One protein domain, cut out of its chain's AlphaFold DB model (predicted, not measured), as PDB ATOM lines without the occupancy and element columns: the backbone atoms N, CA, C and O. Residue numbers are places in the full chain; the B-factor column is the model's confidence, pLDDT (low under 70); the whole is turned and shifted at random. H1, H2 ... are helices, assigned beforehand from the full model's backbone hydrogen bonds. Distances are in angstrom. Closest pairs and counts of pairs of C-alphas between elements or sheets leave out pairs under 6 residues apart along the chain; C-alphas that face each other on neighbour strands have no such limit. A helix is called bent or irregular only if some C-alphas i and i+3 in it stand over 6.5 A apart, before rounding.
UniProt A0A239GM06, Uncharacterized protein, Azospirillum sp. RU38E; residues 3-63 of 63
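Overview. This is residues 3 to 63 of the 63 residues of an uncharacterized protein of Azospirillum sp. RU38E (UniProt A0A239GM06). The longest helix, H2, and H3 form a helical hairpin; H4 packs across H3, and H1 packs on H4 away from the hairpin, at one end of the domain. H4 is thus in the middle, between H1 and the hairpin. The 61 printed residues hold four named helices, in the order H1, H2, H3, H4, and no named strand; the class is all helix. The whole is compact, with a radius of gyration of the C-alphas of 10.6 A, and rounded, spanning 30 by 24 by 16 A.

Arrangement. H2, residues 16 to 30, touches H3, residues 36 to 47, as a hairpin at a shallow tilt of 17 degrees, opposite ways; their closest C-alphas, Val 25 and Ala 39, are 6.1 A apart. H3 touches H4, residues 51 to 62, at a steep tilt of 52 degrees, opposite ways; the closest C-alphas, Ile 40 and Ala 54, are 5.2 A apart. H2 and H4 are close but not clearly touching, the closest C-alphas, Leu 26 and Val 58, being 6.9 A apart. H1, residues 3 to 11, touches H4 at a steep tilt of 52 degrees, opposite ways, with the closest C-alphas, Ile 4 and Ala 56, 5.2 A apart. H1 is apart from H2 and H3. The helix packing is mostly crossed, but only just: 1 of the 3 touching pairs is at a shallow tilt. Every O i to N i+4 pair is within hydrogen-bond range in H3 and H4, against 10 of 11 in H2 and 3 of 5 in H1.

Along the chain. H2 is 20.5 A long from first to last C-alpha, H3 16.0 A, H4 16.5 A and H1 13.8 A. C-alpha 3, where H1 begins, is at (189.635, 122.223, 199.993), and C-alpha 62, where H4 ends, at (187.603, 123.907, 185.691). H1 is irregular, but only just: C-alphas 7 and 10 are 6.8 A apart.

Size, cuts and confidence. The two C-alphas farthest apart, Pro 10 and Leu 33, are 30.1 A apart. The printed part has no cut, and its three links are tight. Mean pLDDT of the printed part is 88.2; residues 3 and 5 are under 70.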
ATOM      1  N   LYS A   3     190.855 121.606 199.426       68.00
ATOM      2  CA  LYS A   3     189.635 122.223 199.993       68.00
ATOM      3  C   LYS A   3     188.330 121.755 199.339       68.00
ATOM      4  O   LYS A   3     187.345 121.575 200.039       68.00
ATOM      5  N   ILE A   4     188.328 121.533 198.025       71.50
ATOM      6  CA  ILE A   4     187.135 121.131 197.255       71.50
ATOM      7  C   ILE A   4     186.625 119.771 197.738       71.50
ATOM      8  O   ILE A   4     185.466 119.626 198.110       71.50
ATOM      9  N   LEU A   5     187.521 118.787 197.849       65.81
ATOM     10  CA  LEU A   5     187.183 117.451 198.345       65.81
ATOM     11  C   LEU A   5     186.706 117.466 199.806       65.81
ATOM     12  O   LEU A   5     185.896 116.626 200.200       65.81
ATOM     13  N   GLU A   6     187.193 118.406 200.618       74.94
ATOM     14  CA  GLU A   6     186.721 118.605 201.992       74.94
ATOM     15  C   GLU A   6     185.315 119.216 202.046       74.94
ATOM     16  O   GLU A   6     184.521 118.792 202.883       74.94
ATOM     17  N   ILE A   7     184.988 120.132 201.129       75.00
ATOM     18  CA  ILE A   7     183.647 120.717 200.989       75.00
ATOM     19  C   ILE A   7     182.652 119.673 200.474       75.00
ATOM     20  O   ILE A   7     181.532 119.619 200.960       75.00
ATOM     21  N   LEU A   8     183.049 118.802 199.542       74.50
ATOM     22  CA  LEU A   8     182.155 117.805 198.936       74.50
ATOM     23  C   LEU A   8     181.890 116.579 199.824       74.50
ATOM     24  O   LEU A   8     180.836 115.950 199.720       74.50
ATOM     25  N   LYS A   9     182.812 116.244 200.736       74.69
ATOM     26  CA  LYS A   9     182.695 115.121 201.687       74.69
ATOM     27  C   LYS A   9     181.342 115.011 202.414       74.69
ATOM     28  O   LYS A   9     180.816 113.897 202.461       74.69
ATOM     29  N   PRO A  10     180.785 116.081 203.016       79.06
ATOM     30  CA  PRO A  10     179.513 116.006 203.738       79.06
ATOM     31  C   PRO A  10     178.284 115.820 202.840       79.06
ATOM     32  O   PRO A  10     177.264 115.334 203.323       79.06
ATOM     33  N   TYR A  11     178.356 116.176 201.554       75.94
ATOM     34  CA  TYR A  11     177.180 116.242 200.678       75.94
ATOM     35  C   TYR A  11     176.805 114.918 200.004       75.94
ATOM     36  O   TYR A  11     175.753 114.822 199.371       75.94
ATOM     37  N   GLY A  12     177.627 113.881 200.177       74.62
ATOM     38  CA  GLY A  12     177.424 112.593 199.524       74.62
ATOM     39  C   GLY A  12     177.549 112.687 197.999       74.62
ATOM     40  O   GLY A  12     177.875 113.731 197.436       74.62
ATOM     41  N   ARG A  13     177.318 111.568 197.307       77.50
ATOM     42  CA  ARG A  13     177.301 111.575 195.839       77.50
ATOM     43  C   ARG A  13     175.960 112.117 195.332       77.50
ATOM     44  O   ARG A  13     174.937 111.751 195.916       77.50
ATOM     45  N   PRO A  14     175.944 112.930 194.262       82.94
ATOM     46  CA  PRO A  14     174.707 113.262 193.564       82.94
ATOM     47  C   PRO A  14     173.953 111.999 193.137       82.94
ATOM     48  O   PRO A  14     174.550 110.976 192.798       82.94
ATOM     49  N   THR A  15     172.624 112.058 193.157       89.00
ATOM     50  CA  THR A  15     171.791 111.028 192.530       89.00
ATOM     51  C   THR A  15     171.941 111.079 191.005       89.00
ATOM     52  O   THR A  15     172.306 112.120 190.460       89.00
ATOM     53  N   PRO A  16     171.572 110.014 190.265       89.06
ATOM     54  CA  PRO A  16     171.683 110.000 188.801       89.06
ATOM     55  C   PRO A  16     170.925 111.142 188.108       89.06
ATOM     56  O   PRO A  16     171.300 111.591 187.030       89.06
ATOM     57  N   LYS A  17     169.834 111.618 188.722       88.75
ATOM     58  CA  LYS A  17     169.054 112.746 188.203       88.75
ATOM     59  C   LYS A  17     169.773 114.077 188.425       88.75
ATOM     60  O   LYS A  17     169.746 114.923 187.539       88.75
ATOM     61  N   GLU A  18     170.377 114.262 189.594       91.12
ATOM     62  CA  GLU A  18     171.159 115.461 189.902       91.12
ATOM     63  C   GLU A  18     172.432 115.516 189.057       91.12
ATOM     64  O   GLU A  18     172.745 116.563 188.502       91.12
ATOM     65  N   GLU A  19     173.105 114.376 188.881       90.19
ATOM     66  CA  GLU A  19     174.292 114.244 188.034       90.19
ATOM     67  C   GLU A  19     173.993 114.648 186.585       90.19
ATOM     68  O   GLU A  19     174.739 115.425 186.005       90.19
ATOM     69  N   ALA A  20     172.852 114.230 186.026       92.75
ATOM     70  CA  ALA A  20     172.452 114.631 184.676       92.75
ATOM     71  C   ALA A  20     172.224 116.148 184.527       92.75
ATOM     72  O   ALA A  20     172.481 116.717 183.466       92.75
ATOM     73  N   VAL A  21     171.716 116.814 185.567       92.88
ATOM     74  CA  VAL A  21     171.536 118.275 185.559       92.88
ATOM     75  C   VAL A  21     172.880 118.975 185.719       92.88
ATOM     76  O   VAL A  21     173.148 119.916 184.977       92.88
ATOM     77  N   LEU A  22     173.715 118.505 186.646       92.88
ATOM     78  CA  LEU A  22     175.059 119.025 186.866       92.88
ATOM     79  C   LEU A  22     175.892 118.930 185.583       92.88
ATOM     80  O   LEU A  22     176.428 119.937 185.136       92.88
ATOM     81  N   ASP A  23     175.925 117.762 184.944       92.81
ATOM     82  CA  ASP A  23     176.658 117.526 183.696       92.81
ATOM     83  C   ASP A  23     176.185 118.467 182.576       92.81
ATOM     84  O   ASP A  23     176.995 119.109 181.911       92.81
ATOM     85  N   ALA A  24     174.868 118.664 182.440       94.88
ATOM     86  CA  ALA A  24     174.309 119.604 181.470       94.88
ATOM     87  C   ALA A  24     174.706 121.068 181.742       94.88
ATOM     88  O   ALA A  24     174.901 121.839 180.798       94.88
ATOM     89  N   VAL A  25     174.810 121.474 183.011       93.62
ATOM     90  CA  VAL A  25     175.264 122.822 183.387       93.62
ATOM     91  C   VAL A  25     176.765 122.970 183.123       93.62
ATOM     92  O   VAL A  25     177.176 123.922 182.454       93.62
ATOM     93  N   LEU A  26     177.578 122.008 183.562       92.69
ATOM     94  CA  LEU A  26     179.030 122.006 183.369       92.69
ATOM     95  C   LEU A  26     179.415 121.953 181.884       92.69
ATOM     96  O   LEU A  26     180.317 122.673 181.455       92.69
ATOM     97  N   GLU A  27     178.681 121.206 181.056       94.38
ATOM     98  CA  GLU A  27     178.886 121.188 179.605       94.38
ATOM     99  C   GLU A  27     178.746 122.596 178.999       94.38
ATOM    100  O   GLU A  27     179.535 122.998 178.135       94.38
ATOM    101  N   ARG A  28     177.768 123.389 179.462       93.94
ATOM    102  CA  ARG A  28     177.582 124.774 178.997       93.94
ATOM    103  C   ARG A  28     178.751 125.669 179.406       93.94
ATOM    104  O   ARG A  28     179.156 126.515 178.602       93.94
ATOM    105  N   VAL A  29     179.319 125.455 180.595       93.38
ATOM    106  CA  VAL A  29     180.536 126.143 181.059       93.38
ATOM    107  C   VAL A  29     181.731 125.779 180.179       93.38
ATOM    108  O   VAL A  29     182.405 126.670 179.662       93.38
ATOM    109  N   GLY A  30     181.952 124.488 179.911       91.06
ATOM    110  CA  GLY A  30     183.039 124.013 179.046       91.06
ATOM    111  C   GLY A  30     182.950 124.559 177.614       91.06
ATOM    112  O   GLY A  30     183.964 124.873 176.985       91.06
ATOM    113  N   ARG A  31     181.728 124.772 177.111       93.31
ATOM    114  CA  ARG A  31     181.464 125.421 175.813       93.31
ATOM    115  C   ARG A  31     181.550 126.952 175.848       93.31
ATOM    116  O   ARG A  31     181.340 127.580 174.811       93.31
ATOM    117  N   LYS A  32     181.857 127.558 177.001       90.50
ATOM    118  CA  LYS A  32     181.873 129.016 177.237       90.50
ATOM    119  C   LYS A  32     180.537 129.702 176.926       90.50
ATOM    120  O   LYS A  32     180.504 130.882 176.592       90.50
ATOM    121  N   LEU A  33     179.439 128.949 177.009       92.31
ATOM    122  CA  LEU A  33     178.071 129.444 176.836       92.31
ATOM    123  C   LEU A  33     177.454 129.906 178.162       92.31
ATOM    124  O   LEU A  33     176.399 130.534 178.154       92.31
ATOM    125  N   LEU A  34     178.088 129.558 179.283       92.44
ATOM    126  CA  LEU A  34     177.682 129.906 180.637       92.44
ATOM    127  C   LEU A  34     178.927 130.291 181.436       92.44
ATOM    128  O   LEU A  34     179.978 129.665 181.269       92.44
ATOM    129  N   THR A  35     178.832 131.331 182.264       94.44
ATOM    130  CA  THR A  35     179.934 131.689 183.162       94.44
ATOM    131  C   THR A  35     179.967 130.723 184.354       94.44
ATOM    132  O   THR A  35     178.943 130.116 184.671       94.44
ATOM    133  N   PRO A  36     181.117 130.558 185.030       92.44
ATOM    134  CA  PRO A  36     181.188 129.747 186.242       92.44
ATOM    135  C   PRO A  36     180.231 130.245 187.334       92.44
ATOM    136  O   PRO A  36     179.623 129.438 188.024       92.44
ATOM    137  N   GLU A  37     180.059 131.561 187.459       93.25
ATOM    138  CA  GLU A  37     179.162 132.176 188.444       93.25
ATOM    139  C   GLU A  37     177.690 131.863 188.132       93.25
ATOM    140  O   GLU A  37     176.973 131.386 189.007       93.25
ATOM    141  N   ASP A  38     177.264 132.015 186.873       94.88
ATOM    142  CA  ASP A  38     175.908 131.635 186.439       94.88
ATOM    143  C   ASP A  38     175.654 130.125 186.574       94.88
ATOM    144  O   ASP A  38     174.535 129.687 186.837       94.88
ATOM    145  N   ALA A  39     176.686 129.301 186.382       94.00
ATOM    146  CA  ALA A  39     176.581 127.856 186.544       94.00
ATOM    147  C   ALA A  39     176.339 127.452 187.998       94.00
ATOM    148  O   ALA A  39     175.536 126.556 188.257       94.00
ATOM    149  N   ILE A  40     177.009 128.121 188.938       94.19
ATOM    150  CA  ILE A  40     176.794 127.930 190.373       94.19
ATOM    151  C   ILE A  40     175.345 128.274 190.728       94.19
ATOM    152  O   ILE A  40     174.692 127.474 191.396       94.19
ATOM    153  N   ASP A  41     174.833 129.404 190.238       95.12
ATOM    154  CA  ASP A  41     173.445 129.820 190.468       95.12
ATOM    155  C   ASP A  41     172.448 128.797 189.894       95.12
ATOM    156  O   ASP A  41     171.585 128.308 190.622       95.12
ATOM    157  N   GLU A  42     172.629 128.343 188.644       94.88
ATOM    158  CA  GLU A  42     171.758 127.310 188.058       94.88
ATOM    159  C   GLU A  42     171.793 125.988 188.840       94.88
ATOM    160  O   GLU A  42     170.770 125.311 188.952       94.88
ATOM    161  N   ILE A  43     172.948 125.593 189.380       93.81
ATOM    162  CA  ILE A  43     173.064 124.383 190.204       93.81
ATOM    163  C   ILE A  43     172.293 124.559 191.515       93.81
ATOM    164  O   ILE A  43     171.539 123.661 191.893       93.81
ATOM    165  N   ILE A  44     172.441 125.704 192.186       93.69
ATOM    166  CA  ILE A  44     171.715 126.015 193.424       93.69
ATOM    167  C   ILE A  44     170.208 125.998 193.161       93.69
ATOM    168  O   ILE A  44     169.480 125.299 193.860       93.69
ATOM    169  N   GLU A  45     169.736 126.694 192.126       94.44
ATOM    170  CA  GLU A  45     168.305 126.804 191.831       94.44
ATOM    171  C   GLU A  45     167.676 125.476 191.389       94.44
ATOM    172  O   GLU A  45     166.535 125.171 191.738       94.44
ATOM    173  N   ARG A  46     168.390 124.670 190.594       93.50
ATOM    174  CA  ARG A  46     167.820 123.449 189.999       93.50
ATOM    175  C   ARG A  46     167.973 122.220 190.878       93.50
ATOM    176  O   ARG A  46     167.152 121.306 190.766       93.50
ATOM    177  N   LEU A  47     169.034 122.166 191.678       90.50
ATOM    178  CA  LEU A  47     169.350 121.028 192.540       90.50
ATOM    179  C   LEU A  47     169.080 121.303 194.020       90.50
ATOM    180  O   LEU A  47     169.169 120.371 194.815       90.50
ATOM    181  N   ASP A  48     168.720 122.538 194.384       90.75
ATOM    182  CA  ASP A  48     168.563 122.983 195.778       90.75
ATOM    183  C   ASP A  48     169.855 122.752 196.589       90.75
ATOM    184  O   ASP A  48     169.854 122.398 197.769       90.75
ATOM    185  N   TRP A  49     171.003 122.873 195.916       90.69
ATOM    186  CA  TRP A  49     172.307 122.625 196.521       90.69
ATOM    187  C   TRP A  49     172.831 123.862 197.245       90.69
ATOM    188  O   TRP A  49     172.606 124.985 196.802       90.69
ATOM    189  N   PRO A  50     173.593 123.685 198.336       91.19
ATOM    190  CA  PRO A  50     174.235 124.810 198.992       91.19
ATOM    191  C   PRO A  50     175.346 125.391 198.111       91.19
ATOM    192  O   PRO A  50     176.063 124.657 197.425       91.19
ATOM    193  N   LEU A  51     175.523 126.713 198.202       90.31
ATOM    194  CA  LEU A  51     176.505 127.484 197.431       90.31
ATOM    195  C   LEU A  51     177.905 126.864 197.455       90.31
ATOM    196  O   LEU A  51     178.540 126.738 196.417       90.31
ATOM    197  N   GLU A  52     178.378 126.452 198.630       90.56
ATOM    198  CA  GLU A  52     179.706 125.854 198.788       90.56
ATOM    199  C   GLU A  52     179.882 124.565 197.974       90.56
ATOM    200  O   GLU A  52     180.929 124.373 197.361       90.56
ATOM    201  N   ARG A  53     178.849 123.716 197.903       91.38
ATOM    202  CA  ARG A  53     178.862 122.487 197.105       91.38
ATOM    203  C   ARG A  53     178.847 122.817 195.619       91.38
ATOM    204  O   ARG A  53     179.659 122.283 194.876       91.38
ATOM    205  N   ALA A  54     177.937 123.695 195.198       91.25
ATOM    206  CA  ALA A  54     177.807 124.100 193.801       91.25
ATOM    207  C   ALA A  54     179.107 124.731 193.276       91.25
ATOM    208  O   ALA A  54     179.613 124.336 192.230       91.25
ATOM    209  N   ALA A  55     179.696 125.643 194.053       90.56
ATOM    210  CA  ALA A  55     180.983 126.253 193.745       90.56
ATOM    211  C   ALA A  55     182.108 125.218 193.669       90.56
ATOM    212  O   ALA A  55     182.899 125.259 192.735       90.56
ATOM    213  N   ALA A  56     182.159 124.269 194.607       90.75
ATOM    214  CA  ALA A  56     183.169 123.214 194.612       90.75
ATOM    215  C   ALA A  56     183.096 122.310 193.366       90.75
ATOM    216  O   ALA A  56     184.137 121.957 192.820       90.75
ATOM    217  N   GLU A  57     181.898 121.965 192.888       89.94
ATOM    218  CA  GLU A  57     181.725 121.140 191.681       89.94
ATOM    219  C   GLU A  57     182.128 121.894 190.407       89.94
ATOM    220  O   GLU A  57     182.796 121.335 189.539       89.94
ATOM    221  N   VAL A  58     181.757 123.175 190.300       90.88
ATOM    222  CA  VAL A  58     182.130 124.015 189.151       90.88
ATOM    223  C   VAL A  58     183.634 124.287 189.131       90.88
ATOM    224  O   VAL A  58     184.257 124.178 188.078       90.88
ATOM    225  N   ASP A  59     184.233 124.593 190.284       89.56
ATOM    226  CA  ASP A  59     185.680 124.804 190.423       89.56
ATOM    227  C   ASP A  59     186.456 123.517 190.101       89.56
ATOM    228  O   ASP A  59     187.392 123.538 189.307       89.56
ATOM    229  N   GLY A  60     185.995 122.370 190.613       87.00
ATOM    230  CA  GLY A  60     186.590 121.063 190.329       87.00
ATOM    231  C   GLY A  60     186.465 120.605 188.871       87.00
ATOM    232  O   GLY A  60     187.253 119.772 188.437       87.00
ATOM    233  N   TYR A  61     185.501 121.135 188.114       87.50
ATOM    234  CA  TYR A  61     185.383 120.902 186.671       87.50
ATOM    235  C   TYR A  61     186.338 121.779 185.841       87.50
ATOM    236  O   TYR A  61     186.687 121.418 184.716       87.50
ATOM    237  N   LEU A  62     186.723 122.949 186.363       84.31
ATOM    238  CA  LEU A  62     187.603 123.907 185.691       84.31
ATOM    239  C   LEU A  62     189.098 123.692 186.001       84.31
ATOM    240  O   LEU A  62     189.921 124.129 185.191       84.31
ATOM    241  N   GLU A  63     189.439 123.070 187.142       80.81
ATOM    242  CA  GLU A  63     190.798 122.576 187.468       80.81
ATOM    243  C   GLU A  63     191.233 121.418 186.543       80.81
ATOM    244  O   GLU A  63     192.406 121.450 186.094       80.81
TER     245      GLU A  63